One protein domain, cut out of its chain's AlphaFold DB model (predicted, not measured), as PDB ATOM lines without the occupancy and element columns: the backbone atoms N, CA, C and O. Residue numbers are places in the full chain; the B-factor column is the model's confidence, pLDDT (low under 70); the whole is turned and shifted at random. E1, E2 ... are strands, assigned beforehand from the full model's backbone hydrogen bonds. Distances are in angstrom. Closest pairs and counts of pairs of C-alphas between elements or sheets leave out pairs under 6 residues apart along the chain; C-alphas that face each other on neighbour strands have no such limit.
ATOM      1  N   ASP A 243      21.729 -46.877 -62.326       98.88
ATOM      2  CA  ASP A 243      21.920 -45.555 -62.885       98.88
ATOM      3  C   ASP A 243      23.287 -44.975 -62.530       98.88
ATOM      4  O   ASP A 243      23.944 -45.311 -61.540       98.88
ATOM      5  N   THR A 244      23.763 -44.072 -63.378       98.75
ATOM      6  CA  THR A 244      24.953 -43.263 -63.118       98.75
ATOM      7  C   THR A 244      24.583 -41.791 -63.175       98.75
ATOM      8  O   THR A 244      24.307 -41.250 -64.247       98.75
ATOM      9  N   ILE A 245      24.642 -41.123 -62.026       97.81
ATOM     10  CA  ILE A 245      24.378 -39.692 -61.877       97.81
ATOM     11  C   ILE A 245      25.700 -38.976 -61.594       97.81
ATOM     12  O   ILE A 245      26.237 -39.041 -60.488       97.81
ATOM     13  N   ASP A 246      26.211 -38.245 -62.583       94.88
ATOM     14  CA  ASP A 246      27.380 -37.377 -62.433       94.88
ATOM     15  C   ASP A 246      26.947 -35.907 -62.331       94.88
ATOM     16  O   ASP A 246      26.684 -35.216 -63.321       94.88
ATOM     17  N   ALA A 247      26.883 -35.434 -61.088       90.56
ATOM     18  CA  ALA A 247      26.550 -34.066 -60.717       90.56
ATOM     19  C   ALA A 247      27.784 -33.289 -60.219       90.56
ATOM     20  O   ALA A 247      27.657 -32.315 -59.470       90.56
ATOM     21  N   THR A 248      28.996 -33.704 -60.607       87.94
ATOM     22  CA  THR A 248      30.229 -33.122 -60.058       87.94
ATOM     23  C   THR A 248      30.488 -31.679 -60.497       87.94
ATOM     24  O   THR A 248      31.042 -30.897 -59.720       87.94
ATOM     25  N   ASP A 249      30.018 -31.298 -61.689       82.25
ATOM     26  CA  ASP A 249      30.082 -29.933 -62.235       82.25
ATOM     27  C   ASP A 249      28.822 -29.092 -61.934       82.25
ATOM     28  O   ASP A 249      28.639 -27.987 -62.464       82.25
ATOM     29  N   MET A 250      27.959 -29.587 -61.043       81.69
ATOM     30  CA  MET A 250      26.739 -28.920 -60.597       81.69
ATOM     31  C   MET A 250      26.871 -28.418 -59.152       81.69
ATOM     32  O   MET A 250      27.764 -28.795 -58.396       81.69
ATOM     33  N   SER A 251      25.963 -27.539 -58.742       78.50
ATOM     34  CA  SER A 251      25.793 -27.144 -57.343       78.50
ATOM     35  C   SER A 251      24.311 -27.011 -57.019       78.50
ATOM     36  O   SER A 251      23.518 -26.739 -57.915       78.50
ATOM     37  N   ASN A 252      23.951 -27.197 -55.743       83.25
ATOM     38  CA  ASN A 252      22.560 -27.229 -55.283       83.25
ATOM     39  C   ASN A 252      21.728 -28.354 -55.921       83.25
ATOM     40  O   ASN A 252      20.666 -28.120 -56.506       83.25
ATOM     41  N   VAL A 253      22.250 -29.572 -55.817       88.06
ATOM     42  CA  VAL A 253      21.659 -30.770 -56.417       88.06
ATOM     43  C   VAL A 253      21.032 -31.651 -55.348       88.06
ATOM     44  O   VAL A 253      21.660 -31.942 -54.335       88.06
ATOM     45  N   ALA A 254      19.815 -32.119 -55.598       92.56
ATOM     46  CA  ALA A 254      19.250 -33.280 -54.925       92.56
ATOM     47  C   ALA A 254      19.236 -34.448 -55.921       92.56
ATOM     48  O   ALA A 254      18.474 -34.404 -56.885       92.56
ATOM     49  N   ALA A 255      20.100 -35.438 -55.710       95.94
ATOM     50  CA  ALA A 255      20.214 -36.631 -56.543       95.94
ATOM     51  C   ALA A 255      19.643 -37.854 -55.812       95.94
ATOM     52  O   ALA A 255      19.906 -38.040 -54.622       95.94
ATOM     53  N   PHE A 256      18.872 -38.661 -56.528       98.44
ATOM     54  CA  PHE A 256      18.249 -39.889 -56.043       98.44
ATOM     55  C   PHE A 256      18.522 -40.991 -57.069       98.44
ATOM     56  O   PHE A 256      18.235 -40.766 -58.242       98.44
ATOM     57  N   GLY A 257      19.105 -42.116 -56.655       98.56
ATOM     58  CA  GLY A 257      19.260 -43.300 -57.507       98.56
ATOM     59  C   GLY A 257      17.923 -44.018 -57.715       98.56
ATOM     60  O   GLY A 257      17.510 -44.232 -58.845       98.56
ATOM     61  N   ASP A 258      17.154 -44.140 -56.628       98.75
ATOM     62  CA  ASP A 258      15.851 -44.808 -56.535       98.75
ATOM     63  C   ASP A 258      15.959 -46.353 -56.460       98.75
ATOM     64  O   ASP A 258      16.383 -46.845 -55.420       98.75
ATOM     65  N   GLU A 259      15.478 -47.152 -57.420       98.75
ATOM     66  CA  GLU A 259      15.557 -48.628 -57.343       98.75
ATOM     67  C   GLU A 259      16.694 -49.180 -58.217       98.75
ATOM     68  O   GLU A 259      16.552 -49.226 -59.435       98.75
ATOM     69  N   GLY A 260      17.709 -49.796 -57.616       98.75
ATOM     70  CA  GLY A 260      18.784 -50.504 -58.308       98.75
ATOM     71  C   GLY A 260      20.146 -50.213 -57.695       98.75
ATOM     72  O   GLY A 260      20.221 -49.762 -56.568       98.75
ATOM     73  N   ASN A 261      21.228 -50.609 -58.368       98.81
ATOM     74  CA  ASN A 261      22.578 -50.406 -57.839       98.81
ATOM     75  C   ASN A 261      23.224 -49.195 -58.515       98.81
ATOM     76  O   ASN A 261      23.839 -49.329 -59.583       98.81
ATOM     77  N   ASP A 262      23.133 -48.045 -57.868       98.88
ATOM     78  CA  ASP A 262      23.400 -46.754 -58.483       98.88
ATOM     79  C   ASP A 262      24.791 -46.209 -58.158       98.88
ATOM     80  O   ASP A 262      25.428 -46.517 -57.148       98.88
ATOM     81  N   GLN A 263      25.294 -45.360 -59.050       98.69
ATOM     82  CA  GLN A 263      26.525 -44.601 -58.862       98.69
ATOM     83  C   GLN A 263      26.209 -43.112 -58.897       98.69
ATOM     84  O   GLN A 263      25.862 -42.567 -59.942       98.69
ATOM     85  N   ILE A 264      26.386 -42.433 -57.766       97.81
ATOM     86  CA  ILE A 264      26.064 -41.011 -57.629       97.81
ATOM     87  C   ILE A 264      27.325 -40.240 -57.254       97.81
ATOM     88  O   ILE A 264      27.928 -40.477 -56.210       97.81
ATOM     89  N   MET A 265      27.719 -39.282 -58.092       95.12
ATOM     90  CA  MET A 265      28.902 -38.444 -57.897       95.12
ATOM     91  C   MET A 265      28.486 -36.984 -57.690       95.12
ATOM     92  O   MET A 265      27.880 -36.369 -58.567       95.12
ATOM     93  N   VAL A 266      28.833 -36.405 -56.539       90.62
ATOM     94  CA  VAL A 266      28.489 -35.019 -56.162       90.62
ATOM     95  C   VAL A 266      29.711 -34.244 -55.651       90.62
ATOM     96  O   VAL A 266      30.708 -34.829 -55.220       90.62
ATOM     97  N   THR A 267      29.653 -32.904 -55.675       84.56
ATOM     98  CA  THR A 267      30.696 -32.024 -55.102       84.56
ATOM     99  C   THR A 267      30.129 -30.949 -54.171       84.56
ATOM    100  O   THR A 267      28.943 -30.624 -54.206       84.56
ATOM    101  N   GLY A 268      30.977 -30.395 -53.293       68.88
ATOM    102  CA  GLY A 268      30.575 -29.456 -52.243       68.88
ATOM    103  C   GLY A 268      30.636 -27.988 -52.650       68.88
ATOM    104  O   GLY A 268      31.710 -27.397 -52.759       68.88
ATOM    105  N   ARG A 269      29.475 -27.333 -52.800       61.81
ATOM    106  CA  ARG A 269      29.396 -25.865 -52.992       61.81
ATOM    107  C   ARG A 269      28.289 -25.173 -52.192       61.81
ATOM    108  O   ARG A 269      27.792 -24.124 -52.602       61.81
ATOM    109  N   ASP A 270      27.944 -25.686 -51.018       63.12
ATOM    110  CA  ASP A 270      26.802 -25.158 -50.266       63.12
ATOM    111  C   ASP A 270      27.192 -24.060 -49.280       63.12
ATOM    112  O   ASP A 270      27.935 -24.289 -48.335       63.12
ATOM    113  N   LEU A 271      26.641 -22.856 -49.449       58.53
ATOM    114  CA  LEU A 271      26.813 -21.744 -48.508       58.53
ATOM    115  C   LEU A 271      25.566 -21.572 -47.620       58.53
ATOM    116  O   LEU A 271      24.462 -21.319 -48.100       58.53
ATOM    117  N   LEU A 272      25.744 -21.588 -46.302       54.25
ATOM    118  CA  LEU A 272      24.718 -21.381 -45.280       54.25
ATOM    119  C   LEU A 272      23.945 -20.089 -45.546       54.25
ATOM    120  O   LEU A 272      24.514 -19.010 -45.739       54.25
ATOM    121  N   GLY A 273      22.617 -20.198 -45.503       51.53
ATOM    122  CA  GLY A 273      21.704 -19.068 -45.668       51.53
ATOM    123  C   GLY A 273      21.477 -18.623 -47.115       51.53
ATOM    124  O   GLY A 273      20.718 -17.678 -47.325       51.53
ATOM    125  N   THR A 274      22.090 -19.291 -48.097       61.50
ATOM    126  CA  THR A 274      21.769 -19.088 -49.521       61.50
ATOM    127  C   THR A 274      20.599 -19.952 -49.990       61.50
ATOM    128  O   THR A 274      19.920 -19.577 -50.940       61.50
ATOM    129  N   GLY A 275      20.318 -21.051 -49.279       62.56
ATOM    130  CA  GLY A 275      19.344 -22.060 -49.696       62.56
ATOM    131  C   GLY A 275      19.926 -23.120 -50.631       62.56
ATOM    132  O   GLY A 275      19.175 -23.997 -51.032       62.56
ATOM    133  N   TYR A 276      21.226 -23.049 -50.947       67.12
ATOM    134  CA  TYR A 276      21.939 -24.093 -51.674       67.12
ATOM    135  C   TYR A 276      22.240 -25.277 -50.746       67.12
ATOM    136  O   TYR A 276      22.831 -25.078 -49.678       67.12
ATOM    137  N   SER A 277      21.793 -26.471 -51.133       76.12
ATOM    138  CA  SER A 277      22.110 -27.738 -50.475       76.12
ATOM    139  C   SER A 277      22.313 -28.829 -51.515       76.12
ATOM    140  O   SER A 277      21.474 -29.000 -52.397       76.12
ATOM    141  N   THR A 278      23.387 -29.581 -51.359       86.56
ATOM    142  CA  THR A 278      23.716 -30.762 -52.133       86.56
ATOM    143  C   THR A 278      23.400 -31.986 -51.281       86.56
ATOM    144  O   THR A 278      23.779 -32.068 -50.109       86.56
ATOM    145  N   PHE A 279      22.641 -32.907 -51.858       91.44
ATOM    146  CA  PHE A 279      22.145 -34.111 -51.212       91.44
ATOM    147  C   PHE A 279      22.139 -35.257 -52.221       91.44
ATOM    148  O   PHE A 279      21.729 -35.055 -53.365       91.44
ATOM    149  N   ALA A 280      22.557 -36.442 -51.787       96.06
ATOM    150  CA  ALA A 280      22.466 -37.669 -52.568       96.06
ATOM    151  C   ALA A 280      21.852 -38.798 -51.732       96.06
ATOM    152  O   ALA A 280      22.178 -38.941 -50.550       96.06
ATOM    153  N   SER A 281      20.979 -39.583 -52.355       98.31
ATOM    154  CA  SER A 281      20.356 -40.789 -51.805       98.31
ATOM    155  C   SER A 281      20.476 -41.899 -52.841       98.31
ATOM    156  O   SER A 281      20.126 -41.659 -53.993       98.31
ATOM    157  N   GLY A 282      21.035 -43.043 -52.444       98.50
ATOM    158  CA  GLY A 282      21.128 -44.240 -53.280       98.50
ATOM    159  C   GLY A 282      19.732 -44.785 -53.546       98.50
ATOM    160  O   GLY A 282      19.146 -44.482 -54.576       98.50
ATOM    161  N   GLY A 283      19.124 -45.381 -52.526       98.62
ATOM    162  CA  GLY A 283      17.749 -45.859 -52.584       98.62
ATOM    163  C   GLY A 283      17.677 -47.337 -52.223       98.62
ATOM    164  O   GLY A 283      18.245 -47.763 -51.223       98.62
ATOM    165  N   ASP A 284      16.894 -48.117 -52.961       98.56
ATOM    166  CA  ASP A 284      16.849 -49.567 -52.782       98.56
ATOM    167  C   ASP A 284      17.920 -50.228 -53.668       98.56
ATOM    168  O   ASP A 284      17.710 -50.359 -54.868       98.56
ATOM    169  N   GLY A 285      18.979 -50.791 -53.088       98.50
ATOM    170  CA  GLY A 285      20.010 -51.537 -53.815       98.50
ATOM    171  C   GLY A 285      21.399 -51.356 -53.218       98.50
ATOM    172  O   GLY A 285      21.535 -50.900 -52.098       98.50
ATOM    173  N   GLU A 286      22.437 -51.858 -53.892       98.75
ATOM    174  CA  GLU A 286      23.825 -51.659 -53.440       98.75
ATOM    175  C   GLU A 286      24.424 -50.451 -54.161       98.75
ATOM    176  O   GLU A 286      24.896 -50.585 -55.298       98.75
ATOM    177  N   ASP A 287      24.438 -49.305 -53.484       98.81
ATOM    178  CA  ASP A 287      24.759 -48.024 -54.102       98.81
ATOM    179  C   ASP A 287      26.185 -47.563 -53.806       98.81
ATOM    180  O   ASP A 287      26.825 -47.930 -52.818       98.81
ATOM    181  N   THR A 288      26.727 -46.722 -54.684       98.62
ATOM    182  CA  THR A 288      28.005 -46.037 -54.479       98.62
ATOM    183  C   THR A 288      27.807 -44.531 -54.557       98.62
ATOM    184  O   THR A 288      27.544 -43.974 -55.623       98.62
ATOM    185  N   LEU A 289      27.988 -43.854 -53.424       97.81
ATOM    186  CA  LEU A 289      27.876 -42.405 -53.306       97.81
ATOM    187  C   LEU A 289      29.270 -41.797 -53.145       97.81
ATOM    188  O   LEU A 289      29.933 -41.969 -52.120       97.81
ATOM    189  N   SER A 290      29.708 -41.062 -54.162       95.19
ATOM    190  CA  SER A 290      31.031 -40.460 -54.245       95.19
ATOM    191  C   SER A 290      30.983 -38.949 -54.041       95.19
ATOM    192  O   SER A 290      30.228 -38.219 -54.687       95.19
ATOM    193  N   LEU A 291      31.838 -38.473 -53.141       89.81
ATOM    194  CA  LEU A 291      32.131 -37.070 -52.915       89.81
ATOM    195  C   LEU A 291      33.546 -36.772 -53.410       89.81
ATOM    196  O   LEU A 291      34.532 -37.118 -52.755       89.81
ATOM    197  N   ALA A 292      33.640 -36.092 -54.552       75.06
ATOM    198  CA  ALA A 292      34.901 -35.795 -55.228       75.06
ATOM    199  C   ALA A 292      35.234 -34.295 -55.176       75.06
ATOM    200  O   ALA A 292      35.242 -33.612 -56.198       75.06
ATOM    201  N   ASP A 293      35.493 -33.745 -53.986       68.12
ATOM    202  CA  ASP A 293      35.801 -32.316 -53.841       68.12
ATOM    203  C   ASP A 293      37.264 -32.074 -53.425       68.12
ATOM    204  O   ASP A 293      37.683 -32.230 -52.277       68.12
ATOM    205  N   GLU A 294      38.069 -31.638 -54.396       54.69
ATOM    206  CA  GLU A 294      39.476 -31.270 -54.197       54.69
ATOM    207  C   GLU A 294      39.671 -29.831 -53.672       54.69
ATOM    208  O   GLU A 294      40.792 -29.306 -53.668       54.69
ATOM    209  N   ALA A 295      38.618 -29.117 -53.275       52.59
ATOM    210  CA  ALA A 295      38.722 -27.694 -52.959       52.59
ATOM    211  C   ALA A 295      37.850 -27.233 -51.785       52.59
ATOM    212  O   ALA A 295      37.486 -26.049 -51.752       52.59
ATOM    213  N   PHE A 296      37.607 -28.104 -50.798       62.44
ATOM    214  CA  PHE A 296      36.876 -27.752 -49.581       62.44
ATOM    215  C   PHE A 296      37.355 -26.418 -48.998       62.44
ATOM    216  O   PHE A 296      38.544 -26.176 -48.758       62.44
ATOM    217  N   ARG A 297      36.407 -25.509 -48.774       58.88
ATOM    218  CA  ARG A 297      36.674 -24.244 -48.096       58.88
ATOM    219  C   ARG A 297      36.303 -24.399 -46.635       58.88
ATOM    220  O   ARG A 297      35.155 -24.654 -46.295       58.88
ATOM    221  N   SER A 298      37.279 -24.176 -45.768       55.09
ATOM    222  CA  SER A 298      37.111 -24.076 -44.318       55.09
ATOM    223  C   SER A 298      36.429 -22.761 -43.924       55.09
ATOM    224  O   SER A 298      36.985 -21.954 -43.182       55.09
ATOM    225  N   ASP A 299      35.247 -22.499 -44.472       60.69
ATOM    226  CA  ASP A 299      34.388 -21.391 -44.072       60.69
ATOM    227  C   ASP A 299      33.220 -21.986 -43.272       60.69
ATOM    228  O   ASP A 299      32.563 -22.914 -43.741       60.69
ATOM    229  N   PRO A 300      32.954 -21.493 -42.050       58.38
ATOM    230  CA  PRO A 300      31.922 -22.039 -41.165       58.38
ATOM    231  C   PRO A 300      30.504 -21.873 -41.719       58.38
ATOM    232  O   PRO A 300      29.545 -22.300 -41.080       58.38
ATOM    233  N   ARG A 301      30.354 -21.196 -42.861       63.12
ATOM    234  CA  ARG A 301      29.121 -21.154 -43.630       63.12
ATOM    235  C   ARG A 301      28.945 -22.380 -44.518       63.12
ATOM    236  O   ARG A 301      27.853 -22.524 -45.021       63.12
ATOM    237  N   PHE A 302      29.923 -23.241 -44.759       68.75
ATOM    238  CA  PHE A 302      29.648 -24.435 -45.560       68.75
ATOM    239  C   PHE A 302      28.858 -25.465 -44.749       68.75
ATOM    240  O   PHE A 302      29.146 -25.685 -43.571       68.75
ATOM    241  N   MET A 303      27.817 -26.036 -45.359       75.69
ATOM    242  CA  MET A 303      27.103 -27.183 -44.789       75.69
ATOM    243  C   MET A 303      27.771 -28.474 -45.267       75.69
ATOM    244  O   MET A 303      28.233 -28.503 -46.410       75.69
ATOM    245  N   PRO A 304      27.844 -29.520 -44.426       83.12
ATOM    246  CA  PRO A 304      28.244 -30.834 -44.903       83.12
ATOM    247  C   PRO A 304      27.239 -31.330 -45.947       83.12
ATOM    248  O   PRO A 304      26.040 -31.063 -45.830       83.12
ATOM    249  N   ILE A 305      27.729 -32.065 -46.940       88.00
ATOM    250  CA  ILE A 305      26.865 -32.711 -47.929       88.00
ATOM    251  C   ILE A 305      26.163 -33.890 -47.267       88.00
ATOM    252  O   ILE A 305      26.815 -34.712 -46.622       88.00
ATOM    253  N   GLY A 306      24.842 -33.958 -47.423       91.94
ATOM    254  CA  GLY A 306      24.050 -35.079 -46.932       91.94
ATOM    255  C   GLY A 306      24.129 -36.246 -47.906       91.94
ATOM    256  O   GLY A 306      23.723 -36.102 -49.057       91.94
ATOM    257  N   LEU A 307      24.631 -37.382 -47.441       96.19
ATOM    258  CA  LEU A 307      24.668 -38.627 -48.200       96.19
ATOM    259  C   LEU A 307      23.819 -39.667 -47.483       96.19
ATOM    260  O   LEU A 307      23.863 -39.772 -46.252       96.19
ATOM    261  N   ARG A 308      23.045 -40.417 -48.254       97.94
ATOM    262  CA  ARG A 308      22.123 -41.424 -47.754       97.94
ATOM    263  C   ARG A 308      22.264 -42.698 -48.586       97.94
ATOM    264  O   ARG A 308      22.149 -42.615 -49.800       97.94
ATOM    265  N   GLY A 309      22.570 -43.819 -47.947       97.50
ATOM    266  CA  GLY A 309      22.663 -45.113 -48.634       97.50
ATOM    267  C   GLY A 309      21.274 -45.683 -48.903       97.50
ATOM    268  O   GLY A 309      20.967 -46.059 -50.022       97.50
ATOM    269  N   ASP A 310      20.384 -45.545 -47.913       98.00
ATOM    270  CA  ASP A 310      19.081 -46.198 -47.851       98.00
ATOM    271  C   ASP A 310      19.192 -47.721 -47.648       98.00
ATOM    272  O   ASP A 310      19.617 -48.148 -46.575       98.00
ATOM    273  N   ALA A 311      18.669 -48.548 -48.549       98.06
ATOM    274  CA  ALA A 311      18.485 -49.971 -48.313       98.06
ATOM    275  C   ALA A 311      19.428 -50.814 -49.169       98.06
ATOM    276  O   ALA A 311      19.072 -51.222 -50.268       98.06
ATOM    277  N   GLY A 312      20.522 -51.276 -48.581       97.88
ATOM    278  CA  GLY A 312      21.382 -52.286 -49.178       97.88
ATOM    279  C   GLY A 312      22.740 -52.308 -48.516       97.88
ATOM    280  O   GLY A 312      22.813 -52.119 -47.310       97.88
ATOM    281  N   ASN A 313      23.782 -52.666 -49.267       98.12
ATOM    282  CA  ASN A 313      25.158 -52.571 -48.782       98.12
ATOM    283  C   ASN A 313      25.826 -51.422 -49.535       98.12
ATOM    284  O   ASN A 313      26.328 -51.635 -50.643       98.12
ATOM    285  N   ASP A 314      25.850 -50.242 -48.931       98.56
ATOM    286  CA  ASP A 314      26.227 -49.031 -49.653       98.56
ATOM    287  C   ASP A 314      27.690 -48.662 -49.429       98.56
ATOM    288  O   ASP A 314      28.307 -48.971 -48.401       98.56
ATOM    289  N   ILE A 315      28.280 -47.993 -50.418       98.44
ATOM    290  CA  ILE A 315      29.665 -47.532 -50.384       98.44
ATOM    291  C   ILE A 315      29.693 -46.008 -50.450       98.44
ATOM    292  O   ILE A 315      29.293 -45.399 -51.438       98.44
ATOM    293  N   PHE A 316      30.264 -45.388 -49.422       97.69
ATOM    294  CA  PHE A 316      30.519 -43.949 -49.389       97.69
ATOM    295  C   PHE A 316      31.982 -43.676 -49.741       97.69
ATOM    296  O   PHE A 316      32.872 -43.912 -48.920       97.69
ATOM    297  N   GLU A 317      32.245 -43.167 -50.943       96.00
ATOM    298  CA  GLU A 317      33.589 -42.807 -51.404       96.00
ATOM    299  C   GLU A 317      33.858 -41.319 -51.170       96.00
ATOM    300  O   GLU A 317      33.317 -40.456 -51.852       96.00
ATOM    301  N   LEU A 318      34.705 -40.979 -50.201       93.00
ATOM    302  CA  LEU A 318      34.971 -39.592 -49.827       93.00
ATOM    303  C   LEU A 318      36.419 -39.223 -50.148       93.00
ATOM    304  O   LEU A 318      37.356 -39.671 -49.480       93.00
ATOM    305  N   THR A 319      36.591 -38.350 -51.138       90.00
ATOM    306  CA  THR A 319      37.876 -37.727 -51.463       90.00
ATOM    307  C   THR A 319      37.873 -36.286 -50.979       90.00
ATOM    308  O   THR A 319      37.022 -35.484 -51.363       90.00
ATOM    309  N   PHE A 320      38.831 -35.941 -50.123       86.56
ATOM    310  CA  PHE A 320      38.948 -34.599 -49.555       86.56
ATOM    311  C   PHE A 320      40.396 -34.252 -49.230       86.56
ATOM    312  O   PHE A 320      41.256 -35.123 -49.151       86.56
ATOM    313  N   ASN A 321      40.668 -32.973 -48.983       85.69
ATOM    314  CA  ASN A 321      41.968 -32.494 -48.516       85.69
ATOM    315  C   ASN A 321      41.834 -31.617 -47.271       85.69
ATOM    316  O   ASN A 321      40.738 -31.403 -46.755       85.69
ATOM    317  N   GLU A 322      42.953 -31.084 -46.789       82.44
ATOM    318  CA  GLU A 322      43.022 -30.206 -45.620       82.44
ATOM    319  C   GLU A 322      42.263 -28.868 -45.771       82.44
ATOM    320  O   GLU A 322      42.179 -28.086 -44.819       82.44
ATOM    321  N   GLY A 323      41.723 -28.573 -46.955       74.12
ATOM    322  CA  GLY A 323      40.994 -27.364 -47.317       74.12
ATOM    323  C   GLY A 323      41.888 -26.270 -47.918       74.12
ATOM    324  O   GLY A 323      43.066 -26.138 -47.591       74.12
ATOM    325  N   ARG A 324      41.346 -25.427 -48.802       64.81
ATOM    326  CA  ARG A 324      42.152 -24.419 -49.526       64.81
ATOM    327  C   ARG A 324      42.448 -23.135 -48.750       64.81
ATOM    328  O   ARG A 324      43.547 -22.600 -48.868       64.81
ATOM    329  N   GLU A 325      41.487 -22.607 -47.993       59.31
ATOM    330  CA  GLU A 325      41.625 -21.300 -47.334       59.31
ATOM    331  C   GLU A 325      40.696 -21.194 -46.113       59.31
ATOM    332  O   GLU A 325      39.478 -21.365 -46.211       59.31
ATOM    333  N   ILE A 326      41.281 -20.932 -44.945       57.19
ATOM    334  CA  ILE A 326      40.574 -20.603 -43.703       57.19
ATOM    335  C   ILE A 326      40.238 -19.112 -43.779       57.19
ATOM    336  O   ILE A 326      41.080 -18.277 -43.460       57.19
ATOM    337  N   ASP A 327      39.005 -18.769 -44.164       54.31
ATOM    338  CA  ASP A 327      38.456 -17.410 -43.972       54.31
ATOM    339  C   ASP A 327      37.794 -17.291 -42.582       54.31
ATOM    340  O   ASP A 327      36.779 -16.629 -42.361       54.31
ATOM    341  N   VAL A 328      38.360 -18.020 -41.618       53.34
ATOM    342  CA  VAL A 328      37.959 -18.020 -40.215       53.34
ATOM    343  C   VAL A 328      38.811 -16.962 -39.510       53.34
ATOM    344  O   VAL A 328      40.023 -16.901 -39.739       53.34
ATOM    345  N   PRO A 329      38.234 -16.105 -38.650       51.16
ATOM    346  CA  PRO A 329      39.032 -15.160 -37.887       51.16
ATOM    347  C   PRO A 329      40.128 -15.897 -37.096       51.16
ATOM    348  O   PRO A 329      39.903 -16.974 -36.550       51.16
ATOM    349  N   LEU A 330      41.324 -15.298 -37.036       47.50
ATOM    350  CA  LEU A 330      42.555 -15.800 -36.390       47.50
ATOM    351  C   LEU A 330      42.428 -16.146 -34.882       47.50
ATOM    352  O   LEU A 330      43.441 -16.366 -34.218       47.50
ATOM    353  N   ASP A 331      41.219 -16.137 -34.314       49.78
ATOM    354  CA  ASP A 331      40.901 -16.466 -32.925       49.78
ATOM    355  C   ASP A 331      40.217 -17.835 -32.735       49.78
ATOM    356  O   ASP A 331      39.916 -18.197 -31.594       49.78
ATOM    357  N   ALA A 332      40.041 -18.630 -33.799       55.59
ATOM    358  CA  ALA A 332      39.695 -20.044 -33.661       55.59
ATOM    359  C   ALA A 332      40.780 -20.763 -32.838       55.59
ATOM    360  O   ALA A 332      41.967 -20.720 -33.165       55.59
ATOM    361  N   THR A 333      40.388 -21.408 -31.737       64.00
ATOM    362  CA  THR A 333      41.279 -22.291 -30.977       64.00
ATOM    363  C   THR A 333      41.685 -23.462 -31.874       64.00
ATOM    364  O   THR A 333      40.787 -24.198 -32.275       64.00
ATOM    365  N   PRO A 334      42.982 -23.652 -32.184       68.12
ATOM    366  CA  PRO A 334      43.436 -24.792 -32.973       68.12
ATOM    367  C   PRO A 334      43.055 -26.129 -32.311       68.12
ATOM    368  O   PRO A 334      43.052 -26.193 -31.074       68.12
ATOM    369  N   PRO A 335      42.811 -27.194 -33.093       75.69
ATOM    370  CA  PRO A 335      42.790 -27.219 -34.561       75.69
ATOM    371  C   PRO A 335      41.508 -26.603 -35.156       75.69
ATOM    372  O   PRO A 335      40.448 -26.607 -34.531       75.69
ATOM    373  N   ALA A 336      41.597 -26.076 -36.379       80.06
ATOM    374  CA  ALA A 336      40.425 -25.636 -37.134       80.06
ATOM    375  C   ALA A 336      39.684 -26.859 -37.699       80.06
ATOM    376  O   ALA A 336      40.295 -27.694 -38.357       80.06
ATOM    377  N   SER A 337      38.380 -26.976 -37.440       81.62
ATOM    378  CA  SER A 337      37.572 -28.107 -37.916       81.62
ATOM    379  C   SER A 337      36.744 -27.745 -39.146       81.62
ATOM    380  O   SER A 337      36.146 -26.669 -39.190       81.62
ATOM    381  N   VAL A 338      36.678 -28.667 -40.104       81.38
ATOM    382  CA  VAL A 338      35.857 -28.585 -41.318       81.38
ATOM    383  C   VAL A 338      34.987 -29.829 -41.392       81.38
ATOM    384  O   VAL A 338      35.503 -30.931 -41.242       81.38
ATOM    385  N   PHE A 339      33.690 -29.658 -41.625       84.12
ATOM    386  CA  PHE A 339      32.773 -30.765 -41.880       84.12
ATOM    387  C   PHE A 339      32.549 -30.876 -43.382       84.12
ATOM    388  O   PHE A 339      32.212 -29.874 -44.010       84.12
ATOM    389  N   VAL A 340      32.775 -32.060 -43.946       85.06
ATOM    390  CA  VAL A 340      32.715 -32.269 -45.406       85.06
ATOM    391  C   VAL A 340      31.472 -33.038 -45.835       85.06
ATOM    392  O   VAL A 340      30.866 -32.705 -46.848       85.06
ATOM    393  N   ALA A 341      31.051 -34.008 -45.026       90.31
ATOM    394  CA  ALA A 341      29.899 -34.849 -45.304       90.31
ATOM    395  C   ALA A 341      29.186 -35.255 -44.011       90.31
ATOM    396  O   ALA A 341      29.795 -35.324 -42.935       90.31
ATOM    397  N   GLU A 342      27.896 -35.529 -44.148       93.94
ATOM    398  CA  GLU A 342      27.043 -36.160 -43.155       93.94
ATOM    399  C   GLU A 342      26.415 -37.406 -43.789       93.94
ATOM    400  O   GLU A 342      25.629 -37.296 -44.727       93.94
ATOM    401  N   LEU A 343      26.776 -38.585 -43.278       97.06
ATOM    402  CA  LEU A 343      26.169 -39.858 -43.658       97.06
ATOM    403  C   LEU A 343      24.921 -40.053 -42.799       97.06
ATOM    404  O   LEU A 343      25.021 -40.191 -41.575       97.06
ATOM    405  N   LEU A 344      23.753 -39.987 -43.426       96.12
ATOM    406  CA  LEU A 344      22.480 -39.781 -42.741       96.12
ATOM    407  C   LEU A 344      21.865 -41.066 -42.179       96.12
ATOM    408  O   LEU A 344      21.119 -40.979 -41.201       96.12
ATOM    409  N   ASP A 345      22.184 -42.225 -42.753       94.62
ATOM    410  CA  ASP A 345      21.592 -43.518 -42.392       94.62
ATOM    411  C   ASP A 345      22.552 -44.711 -42.470       94.62
ATOM    412  O   ASP A 345      22.110 -45.841 -42.610       94.62
ATOM    413  N   PHE A 346      23.849 -44.468 -42.284       97.56
ATOM    414  CA  PHE A 346      24.880 -45.507 -42.310       97.56
ATOM    415  C   PHE A 346      24.564 -46.719 -41.407       97.56
ATOM    416  O   PHE A 346      24.340 -46.566 -40.197       97.56
ATOM    417  N   GLU A 347      24.652 -47.927 -41.958       97.19
ATOM    418  CA  GLU A 347      24.424 -49.206 -41.289       97.19
ATOM    419  C   GLU A 347      25.756 -49.925 -40.955       97.19
ATOM    420  O   GLU A 347      26.387 -50.536 -41.819       97.19
ATOM    421  N   PRO A 348      26.213 -49.929 -39.681       96.31
ATOM    422  CA  PRO A 348      27.489 -50.547 -39.308       96.31
ATOM    423  C   PRO A 348      27.552 -52.050 -39.622       96.31
ATOM    424  O   PRO A 348      26.675 -52.821 -39.215       96.31
ATOM    425  N   GLY A 349      28.638 -52.487 -40.262       95.31
ATOM    426  CA  GLY A 349      28.859 -53.865 -40.703       95.31
ATOM    427  C   GLY A 349      28.079 -54.283 -41.955       95.31
ATOM    428  O   GLY A 349      28.147 -55.464 -42.316       95.31
ATOM    429  N   ILE A 350      27.343 -53.357 -42.569       96.38
ATOM    430  CA  ILE A 350      26.595 -53.524 -43.820       96.38
ATOM    431  C   ILE A 350      27.191 -52.563 -44.852       96.38
ATOM    432  O   ILE A 350      27.777 -53.022 -45.834       96.38
ATOM    433  N   ASP A 351      27.171 -51.270 -44.539       98.00
ATOM    434  CA  ASP A 351      27.752 -50.221 -45.369       98.00
ATOM    435  C   ASP A 351      29.264 -50.106 -45.170       98.00
ATOM    436  O   ASP A 351      29.831 -50.495 -44.139       98.00
ATOM    437  N   ALA A 352      29.930 -49.513 -46.158       97.69
ATOM    438  CA  ALA A 352      31.361 -49.266 -46.146       97.69
ATOM    439  C   ALA A 352      31.686 -47.801 -46.441       97.69
ATOM    440  O   ALA A 352      31.080 -47.153 -47.292       97.69
ATOM    441  N   ILE A 353      32.716 -47.285 -45.774       97.19
ATOM    442  CA  ILE A 353      33.265 -45.958 -46.050       97.19
ATOM    443  C   ILE A 353      34.653 -46.122 -46.663       97.19
ATOM    444  O   ILE A 353      35.562 -46.684 -46.044       97.19
ATOM    445  N   LEU A 354      34.841 -45.591 -47.865       95.62
ATOM    446  CA  LEU A 354      36.132 -45.479 -48.523       95.62
ATOM    447  C   LEU A 354      36.608 -44.031 -48.440       95.62
ATOM    448  O   LEU A 354      35.958 -43.131 -48.952       95.62
ATOM    449  N   ILE A 355      37.750 -43.793 -47.807       92.06
ATOM    450  CA  ILE A 355      38.306 -42.447 -47.668       92.06
ATOM    451  C   ILE A 355      39.614 -42.357 -48.431       92.06
ATOM    452  O   ILE A 355      40.538 -43.131 -48.171       92.06
ATOM    453  N   GLU A 356      39.731 -41.350 -49.287       91.44
ATOM    454  CA  GLU A 356      40.990 -40.967 -49.915       91.44
ATOM    455  C   GLU A 356      41.371 -39.540 -49.476       91.44
ATOM    456  O   GLU A 356      40.991 -38.553 -50.115       91.44
ATOM    457  N   PRO A 357      42.106 -39.387 -48.358       88.56
ATOM    458  CA  PRO A 357      42.548 -38.081 -47.912       88.56
ATOM    459  C   PRO A 357      43.774 -37.647 -48.720       88.56
ATOM    460  O   PRO A 357      44.780 -38.354 -48.805       88.56
ATOM    461  N   GLN A 358      43.700 -36.451 -49.286       87.38
ATOM    462  CA  GLN A 358      44.740 -35.839 -50.102       87.38
ATOM    463  C   GLN A 358      45.457 -34.735 -49.325       87.38
ATOM    464  O   GLN A 358      44.880 -34.080 -48.460       87.38
ATOM    465  N   VAL A 359      46.719 -34.494 -49.679       87.12
ATOM    466  CA  VAL A 359      47.482 -33.327 -49.215       87.12
ATOM    467  C   VAL A 359      47.648 -32.383 -50.396       87.12
ATOM    468  O   VAL A 359      48.393 -32.683 -51.332       87.12
ATOM    469  N   MET A 360      46.948 -31.250 -50.376       81.81
ATOM    470  CA  MET A 360      47.031 -30.261 -51.459       81.81
ATOM    471  C   MET A 360      48.204 -29.287 -51.259       81.81
ATOM    472  O   MET A 360      48.851 -28.874 -52.227       81.81
ATOM    473  N   ASN A 361      48.471 -28.903 -50.015       81.19
ATOM    474  CA  ASN A 361      49.503 -27.964 -49.599       81.19
ATOM    475  C   ASN A 361      50.634 -28.721 -48.894       81.19
ATOM    476  O   ASN A 361      50.425 -29.406 -47.895       81.19
ATOM    477  N   ASP A 362      51.857 -28.552 -49.396       86.88
ATOM    478  CA  ASP A 362      53.058 -29.226 -48.895       86.88
ATOM    479  C   ASP A 362      53.473 -28.791 -47.477       86.88
ATOM    480  O   ASP A 362      54.372 -29.389 -46.886       86.88
ATOM    481  N   ALA A 363      52.812 -27.778 -46.914       87.19
ATOM    482  CA  ALA A 363      52.935 -27.393 -45.517       87.19
ATOM    483  C   ALA A 363      52.202 -28.327 -44.540       87.19
ATOM    484  O   ALA A 363      52.413 -28.175 -43.333       87.19
ATOM    485  N   PHE A 364      51.330 -29.221 -45.021       88.06
ATOM    486  CA  PHE A 364      50.549 -30.132 -44.186       88.06
ATOM    487  C   PHE A 364      51.001 -31.585 -44.305       88.06
ATOM    488  O   PHE A 364      51.396 -32.059 -45.366       88.06
ATOM    489  N   GLU A 365      50.860 -32.313 -43.202       90.38
ATOM    490  CA  GLU A 365      50.998 -33.765 -43.151       90.38
ATOM    491  C   GLU A 365      49.769 -34.377 -42.471       90.38
ATOM    492  O   GLU A 365      49.289 -33.867 -41.454       90.38
ATOM    493  N   ILE A 366      49.266 -35.490 -43.010       89.75
ATOM    494  CA  ILE A 366      48.232 -36.297 -42.351       89.75
ATOM    495  C   ILE A 366      48.888 -37.041 -41.186       89.75
ATOM    496  O   ILE A 366      49.856 -37.776 -41.374       89.75
ATOM    497  N   THR A 367      48.361 -36.861 -39.976       89.75
ATOM    498  CA  THR A 367      48.991 -37.378 -38.746       89.75
ATOM    499  C   THR A 367      48.128 -38.354 -37.960       89.75
ATOM    500  O   THR A 367      48.672 -39.166 -37.211       89.75
ATOM    501  N   GLN A 368      46.803 -38.292 -38.112       89.94
ATOM    502  CA  GLN A 368      45.876 -39.112 -37.337       89.94
ATOM    503  C   GLN A 368      44.554 -39.323 -38.082       89.94
ATOM    504  O   GLN A 368      44.059 -38.409 -38.738       89.94
ATOM    505  N   ALA A 369      43.973 -40.508 -37.912       92.69
ATOM    506  CA  ALA A 369      42.584 -40.837 -38.187       92.69
ATOM    507  C   ALA A 369      41.962 -41.412 -36.905       92.69
ATOM    508  O   ALA A 369      42.538 -42.303 -36.273       92.69
ATOM    509  N   ARG A 370      40.805 -40.898 -36.487       94.19
ATOM    510  CA  ARG A 370      40.144 -41.332 -35.246       94.19
ATOM    511  C   ARG A 370      38.627 -41.238 -35.334       94.19
ATOM    512  O   ARG A 370      38.101 -40.474 -36.140       94.19
ATOM    513  N   LEU A 371      37.960 -41.988 -34.463       95.81
ATOM    514  CA  LEU A 371      36.508 -41.999 -34.312       95.81
ATOM    515  C   LEU A 371      36.122 -41.434 -32.942       95.81
ATOM    516  O   LEU A 371      36.558 -41.955 -31.914       95.81
ATOM    517  N   ASP A 372      35.281 -40.402 -32.933       96.19
ATOM    518  CA  ASP A 372      34.676 -39.852 -31.718       96.19
ATOM    519  C   ASP A 372      33.184 -40.197 -31.683       96.19
ATOM    520  O   ASP A 372      32.365 -39.556 -32.340       96.19
ATOM    521  N   GLU A 373      32.816 -41.205 -30.894       97.00
ATOM    522  CA  GLU A 373      31.414 -41.595 -30.726       97.00
ATOM    523  C   GLU A 373      30.708 -40.752 -29.652       97.00
ATOM    524  O   GLU A 373      31.166 -40.620 -28.509       97.00
ATOM    525  N   ASN A 374      29.512 -40.265 -29.986       96.94
ATOM    526  CA  ASN A 374      28.546 -39.714 -29.048       96.94
ATOM    527  C   ASN A 374      27.291 -40.595 -28.985       96.94
ATOM    528  O   ASN A 374      26.244 -40.289 -29.560       96.94
ATOM    529  N   ALA A 375      27.359 -41.648 -28.170       95.19
ATOM    530  CA  ALA A 375      26.262 -42.600 -27.985       95.19
ATOM    531  C   ALA A 375      24.934 -41.974 -27.503       95.19
ATOM    532  O   ALA A 375      23.879 -42.584 -27.640       95.19
ATOM    533  N   THR A 376      24.960 -40.774 -26.906       96.38
ATOM    534  CA  THR A 376      23.721 -40.079 -26.498       96.38
ATOM    535  C   THR A 376      23.061 -39.360 -27.671       96.38
ATOM    536  O   THR A 376      21.835 -39.283 -27.713       96.38
ATOM    537  N   ALA A 377      23.862 -38.822 -28.593       94.81
ATOM    538  CA  ALA A 377      23.373 -38.194 -29.816       94.81
ATOM    539  C   ALA A 377      23.061 -39.216 -30.918       94.81
ATOM    540  O   ALA A 377      22.298 -38.894 -31.821       94.81
ATOM    541  N   GLY A 378      23.599 -40.436 -30.818       96.62
ATOM    542  CA  GLY A 378      23.444 -41.455 -31.853       96.62
ATOM    543  C   GLY A 378      24.379 -41.240 -33.043       96.62
ATOM    544  O   GLY A 378      24.071 -41.711 -34.127       96.62
ATOM    545  N   THR A 379      25.487 -40.523 -32.847       97.31
ATOM    546  CA  THR A 379      26.405 -40.126 -33.920       97.31
ATOM    547  C   THR A 379      27.843 -40.532 -33.621       97.31
ATOM    548  O   THR A 379      28.239 -40.653 -32.455       97.31
ATOM    549  N   THR A 380      28.637 -40.684 -34.677       97.75
ATOM    550  CA  THR A 380      30.090 -40.871 -34.635       97.75
ATOM    551  C   THR A 380      30.739 -39.895 -35.605       97.75
ATOM    552  O   THR A 380      30.272 -39.735 -36.726       97.75
ATOM    553  N   GLU A 381      31.814 -39.232 -35.192       96.38
ATOM    554  CA  GLU A 381      32.608 -38.399 -36.097       96.38
ATOM    555  C   GLU A 381      33.886 -39.138 -36.501       96.38
ATOM    556  O   GLU A 381      34.690 -39.499 -35.638       96.38
ATOM    557  N   LEU A 382      34.091 -39.329 -37.808       95.56
ATOM    558  CA  LEU A 382      35.387 -39.715 -38.366       95.56
ATOM    559  C   LEU A 382      36.215 -38.458 -38.606       95.56
ATOM    560  O   LEU A 382      35.771 -37.528 -39.277       95.56
ATOM    561  N   ILE A 383      37.418 -38.428 -38.039       93.50
ATOM    562  CA  ILE A 383      38.238 -37.223 -37.981       93.50
ATOM    563  C   ILE A 383      39.634 -37.529 -38.512       93.50
ATOM    564  O   ILE A 383      40.341 -38.371 -37.952       93.50
ATOM    565  N   ILE A 384      40.028 -36.810 -39.566       92.31
ATOM    566  CA  ILE A 384      41.371 -36.838 -40.155       92.31
ATOM    567  C   ILE A 384      42.111 -35.557 -39.765       92.31
ATOM    568  O   ILE A 384      41.673 -34.449 -40.084       92.31
ATOM    569  N   SER A 385      43.235 -35.700 -39.063       91.75
ATOM    570  CA  SER A 385      44.044 -34.578 -38.581       91.75
ATOM    571  C   SER A 385      45.210 -34.276 -39.520       91.75
ATOM    572  O   SER A 385      46.062 -35.133 -39.774       91.75
ATOM    573  N   TYR A 386      45.293 -33.019 -39.944       90.12
ATOM    574  CA  TYR A 386      46.370 -32.445 -40.741       90.12
ATOM    575  C   TYR A 386      47.167 -31.468 -39.874       90.12
ATOM    576  O   TYR A 386      46.605 -30.513 -39.336       90.12
ATOM    577  N   GLN A 387      48.471 -31.687 -39.729       90.62
ATOM    578  CA  GLN A 387      49.348 -30.806 -38.948       90.62
ATOM    579  C   GLN A 387      50.238 -29.975 -39.859       90.62
ATOM    580  O   GLN A 387      50.651 -30.451 -40.914       90.62
ATOM    581  N   SER A 388      50.557 -28.751 -39.436       88.12
ATOM    582  CA  SER A 388      51.491 -27.880 -40.152       88.12
ATOM    583  C   SER A 388      52.460 -27.179 -39.204       88.12
ATOM    584  O   SER A 388      52.098 -26.741 -38.117       88.12
ATOM    585  N   GLU A 389      53.711 -27.005 -39.637       89.19
ATOM    586  CA  GLU A 389      54.674 -26.156 -38.919       89.19
ATOM    587  C   GLU A 389      54.459 -24.657 -39.185       89.19
ATOM    588  O   GLU A 389      54.933 -23.807 -38.422       89.19
ATOM    589  N   THR A 390      53.793 -24.319 -40.295       86.94
ATOM    590  CA  THR A 390      53.665 -22.939 -40.793       86.94
ATOM    591  C   THR A 390      52.237 -22.415 -40.791       86.94
ATOM    592  O   THR A 390      52.045 -21.199 -40.844       86.94
ATOM    593  N   GLU A 391      51.250 -23.303 -40.719       84.69
ATOM    594  CA  GLU A 391      49.827 -22.982 -40.694       84.69
ATOM    595  C   GLU A 391      49.145 -23.519 -39.427       84.69
ATOM    596  O   GLU A 391      49.769 -24.144 -38.576       84.69
ATOM    597  N   ILE A 392      47.858 -23.214 -39.264       82.88
ATOM    598  CA  ILE A 392      47.045 -23.743 -38.166       82.88
ATOM    599  C   ILE A 392      46.683 -25.195 -38.492       82.88
ATOM    600  O   ILE A 392      46.181 -25.451 -39.585       82.88
ATOM    601  N   ASP A 393      46.895 -26.107 -37.539       87.56
ATOM    602  CA  ASP A 393      46.460 -27.507 -37.635       87.56
ATOM    603  C   ASP A 393      44.967 -27.612 -37.967       87.56
ATOM    604  O   ASP A 393      44.147 -26.819 -37.486       87.56
ATOM    605  N   ARG A 394      44.605 -28.619 -38.762       86.25
ATOM    606  CA  ARG A 394      43.249 -28.802 -39.277       86.25
ATOM    607  C   ARG A 394      42.718 -30.190 -38.972       86.25
ATOM    608  O   ARG A 394      43.460 -31.167 -38.927       86.25
ATOM    609  N   GLU A 395      41.415 -30.269 -38.780       88.69
ATOM    610  CA  GLU A 395      40.679 -31.521 -38.667       88.69
ATOM    611  C   GLU A 395      39.561 -31.525 -39.702       88.69
ATOM    612  O   GLU A 395      38.682 -30.662 -39.680       88.69
ATOM    613  N   VAL A 396      39.598 -32.502 -40.600       88.56
ATOM    614  CA  VAL A 396      38.516 -32.761 -41.549       88.56
ATOM    615  C   VAL A 396      37.622 -33.830 -40.946       88.56
ATOM    616  O   VAL A 396      38.112 -34.863 -40.484       88.56
ATOM    617  N   ARG A 397      36.324 -33.544 -40.887       91.00
ATOM    618  CA  ARG A 397      35.338 -34.313 -40.135       91.00
ATOM    619  C   ARG A 397      34.224 -34.796 -41.053       91.00
ATOM    620  O   ARG A 397      33.654 -34.011 -41.811       91.00
ATOM    621  N   VAL A 398      33.889 -36.072 -40.922       93.38
ATOM    622  CA  VAL A 398      32.694 -36.688 -41.500       93.38
ATOM    623  C   VAL A 398      31.772 -37.047 -40.344       93.38
ATOM    624  O   VAL A 398      32.193 -37.721 -39.400       93.38
ATOM    625  N   ILE A 399      30.534 -36.563 -40.396       95.25
ATOM    626  CA  ILE A 399      29.497 -36.927 -39.430       95.25
ATOM    627  C   ILE A 399      28.861 -38.222 -39.921       95.25
ATOM    628  O   ILE A 399      28.474 -38.315 -41.077       95.25
ATOM    629  N   ILE A 400      28.751 -39.211 -39.047       97.94
ATOM    630  CA  ILE A 400      28.086 -40.479 -39.332       97.94
ATOM    631  C   ILE A 400      26.933 -40.597 -38.338       97.94
ATOM    632  O   ILE A 400      27.166 -40.647 -37.123       97.94
ATOM    633  N   ASN A 401      25.693 -40.640 -38.823       97.25
ATOM    634  CA  ASN A 401      24.489 -40.754 -37.991       97.25
ATOM    635  C   ASN A 401      24.240 -42.196 -37.524       97.25
ATOM    636  O   ASN A 401      23.145 -42.742 -37.631       97.25
ATOM    637  N   ALA A 402      25.287 -42.795 -36.962       97.06
ATOM    638  CA  ALA A 402      25.282 -44.125 -36.392       97.06
ATOM    639  C   ALA A 402      26.268 -44.234 -35.218       97.06
ATOM    640  O   ALA A 402      27.146 -43.395 -34.992       97.06
ATOM    641  N   THR A 403      26.117 -45.312 -34.450       96.88
ATOM    642  CA  THR A 403      26.994 -45.679 -33.325       96.88
ATOM    643  C   THR A 403      27.484 -47.106 -33.512       96.88
ATOM    644  O   THR A 403      26.869 -47.874 -34.249       96.88
ATOM    645  N   GLY A 404      28.556 -47.486 -32.825       94.62
ATOM    646  CA  GLY A 404      29.189 -48.794 -32.971       94.62
ATOM    647  C   GLY A 404      30.096 -48.905 -34.195       94.62
ATOM    648  O   GLY A 404      30.478 -50.018 -34.539       94.62
ATOM    649  N   ILE A 405      30.441 -47.773 -34.816       94.81
ATOM    650  CA  ILE A 405      31.345 -47.692 -35.965       94.81
ATOM    651  C   ILE A 405      32.759 -48.073 -35.544       94.81
ATOM    652  O   ILE A 405      33.245 -47.683 -34.476       94.81
ATOM    653  N   SER A 406      33.442 -48.805 -36.413       93.31
ATOM    654  CA  SER A 406      34.838 -49.171 -36.242       93.31
ATOM    655  C   SER A 406      35.618 -48.977 -37.540       93.31
ATOM    656  O   SER A 406      35.052 -48.766 -38.604       93.31
ATOM    657  N   PHE A 407      36.942 -49.097 -37.474       92.69
ATOM    658  CA  PHE A 407      37.768 -49.119 -38.682       92.69
ATOM    659  C   PHE A 407      37.648 -50.430 -39.485       92.69
ATOM    660  O   PHE A 407      38.305 -50.555 -40.509       92.69
ATOM    661  N   ASP A 408      36.818 -51.395 -39.063       91.94
ATOM    662  CA  ASP A 408      36.433 -52.516 -39.934       91.94
ATOM    663  C   ASP A 408      35.415 -52.063 -41.004       91.94
ATOM    664  O   ASP A 408      35.351 -52.669 -42.071       91.94
ATOM    665  N   ASP A 409      34.678 -50.974 -40.742       93.81
ATOM    666  CA  ASP A 409      33.701 -50.359 -41.654       93.81
ATOM    667  C   ASP A 409      34.345 -49.301 -42.577       93.81
ATOM    668  O   ASP A 409      33.696 -48.744 -43.461       93.81
ATOM    669  N   ILE A 410      35.629 -48.979 -42.357       94.94
ATOM    670  CA  ILE A 410      36.311 -47.834 -42.971       94.94
ATOM    671  C   ILE A 410      37.625 -48.273 -43.608       94.94
ATOM    672  O   ILE A 410      38.531 -48.768 -42.938       94.94
ATOM    673  N   SER A 411      37.774 -47.997 -44.898       93.31
ATOM    674  CA  SER A 411      39.015 -48.197 -45.641       93.31
ATOM    675  C   SER A 411      39.680 -46.857 -45.949       93.31
ATOM    676  O   SER A 411      39.120 -46.026 -46.656       93.31
ATOM    677  N   LEU A 412      40.898 -46.654 -45.443       89.25
ATOM    678  CA  LEU A 412      41.738 -45.506 -45.795       89.25
ATOM    679  C   LEU A 412      42.624 -45.876 -46.993       89.25
ATOM    680  O   LEU A 412      43.434 -46.803 -46.913       89.25
ATOM    681  N   VAL A 413      42.481 -45.156 -48.103       86.06
ATOM    682  CA  VAL A 413      43.208 -45.376 -49.363       86.06
ATOM    683  C   VAL A 413      44.188 -44.231 -49.602       86.06
ATOM    684  O   VAL A 413      44.045 -43.144 -49.058       86.06
ATOM    685  N   GLY A 414      45.240 -44.481 -50.384       76.69
ATOM    686  CA  GLY A 414      46.190 -43.438 -50.790       76.69
ATOM    687  C   GLY A 414      47.226 -43.053 -49.728       76.69
ATOM    688  O   GLY A 414      48.170 -42.330 -50.038       76.69
ATOM    689  N   ILE A 415      47.130 -43.590 -48.506       74.81
ATOM    690  CA  ILE A 415      48.098 -43.339 -47.434       74.81
ATOM    691  C   ILE A 415      49.138 -44.460 -47.373       74.81
ATOM    692  O   ILE A 415      48.812 -45.631 -47.174       74.81
ATOM    693  N   ASP A 416      50.420 -44.103 -47.478       68.94
ATOM    694  CA  ASP A 416      51.514 -45.022 -47.159       68.94
ATOM    695  C   ASP A 416      51.694 -45.107 -45.637       68.94
ATOM    696  O   ASP A 416      52.496 -44.386 -45.041       68.94
ATOM    697  N   GLU A 417      50.949 -46.005 -44.987       68.06
ATOM    698  CA  GLU A 417      51.064 -46.221 -43.538       68.06
ATOM    699  C   GLU A 417      52.495 -46.573 -43.094       68.06
ATOM    700  O   GLU A 417      52.881 -46.287 -41.959       68.06
ATOM    701  N   ALA A 418      53.317 -47.163 -43.973       62.41
ATOM    702  CA  ALA A 418      54.701 -47.502 -43.650       62.41
ATOM    703  C   ALA A 418      55.620 -46.269 -43.581       62.41
ATOM    704  O   ALA A 418      56.718 -46.359 -43.017       62.41
ATOM    705  N   ALA A 419      55.186 -45.134 -44.136       57.59
ATOM    706  CA  ALA A 419      55.881 -43.855 -44.050       57.59
ATOM    707  C   ALA A 419      55.553 -43.078 -42.762       57.59
ATOM    708  O   ALA A 419      56.288 -42.151 -42.410       57.59
ATOM    709  N   LEU A 420      54.502 -43.462 -42.028       61.41
ATOM    710  CA  LEU A 420      54.080 -42.768 -40.812       61.41
ATOM    711  C   LEU A 420      54.942 -43.158 -39.602       61.41
ATOM    712  O   LEU A 420      55.300 -44.316 -39.385       61.41
TER     713      LEU A 420
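This is residues 243 to 420 of the 426 residues of the protein "Hemolysin, plasmid" of Planktotalea frisia (UniProt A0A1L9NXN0). The chain winds back and forth between two sheets that lie face to face, E2, E4, E6, E8, E12, E11, E10 and E1, E3, E5, E7, E9, E13, as a flattened coil from E1 to E9; the hairpins of E10, E11 and E12 then widen the first sheet at one end. That sheet is mixed, in the order E2, E4, E6, E8, E12, E11, E10; the other is all parallel, in the order E1, E3, E5, E7, E9, E13. The printed part has 178 residues with thirteen named strands, E1 to E13 along the chain, and no named helix; the class is all strand, though under half of the residues are in named elements. The whole is compact, with a radius of gyration of the C-alphas of 15.9 A and spans of 49 by 38 by 33 A.

E1, residues 244 to 247, begins at C-alpha 244 (24.953, -43.263, -63.118). E2 is residues 253 to 259, E3 263 to 266, E4 279 to 284, E5 288 to 292, E6 305 to 311 and E7 315 to 321. E8, residues 336 to 343, is 21.2 A long and bends by 52 degrees at residue 340. E9 is residues 352 to 358. E10, residues 364 to 374, is 28.4 A long and bends by 57 degrees at residue 367. E11, residues 379 to 388, is 28.6 A long. E12 is residues 394 to 400, and E13, residues 410 to 412, ends at C-alpha 412 (41.738, -45.506, -45.795).

The sheets form a sandwich, two sheets face to face, with best planes 6 degrees apart and facing parts 8.0 A centre to centre. Across it, the closest C-alphas of E1 and E2 are those of Ala 247 and Val 253, 7.3 A apart. E1 and E3 are parallel at 2 degrees, with N 245 and O 263 at 2.8 A. E2 and E4 are parallel at 3 degrees, with N 255 and O 279 at 2.9 A. E8 and E12 are parallel at 22 degrees, with N 397 and O 338 at 2.8 A. E10, E11 and E12 make a meander, each strand the antiparallel neighbour of the one before; in its hairpins N 372 and O 381, and N 384 and O 396, are 2.9 A apart. E13 is an edge strand, parallel to E9, with N 411 and O 353 at 2.8 A. E1 and E13 are apart.

The two C-alphas farthest apart, those of Glu 259 and Thr 390, are 48.8 A from each other. The printed part has no cut. The links E3 to E4, E5 to E6 and E7 to E8 are long. Mean pLDDT of the printed part is 85.6; it is under 70 at residues 268 to 276, 293 to 302, 324 to 334 and 416 to 420.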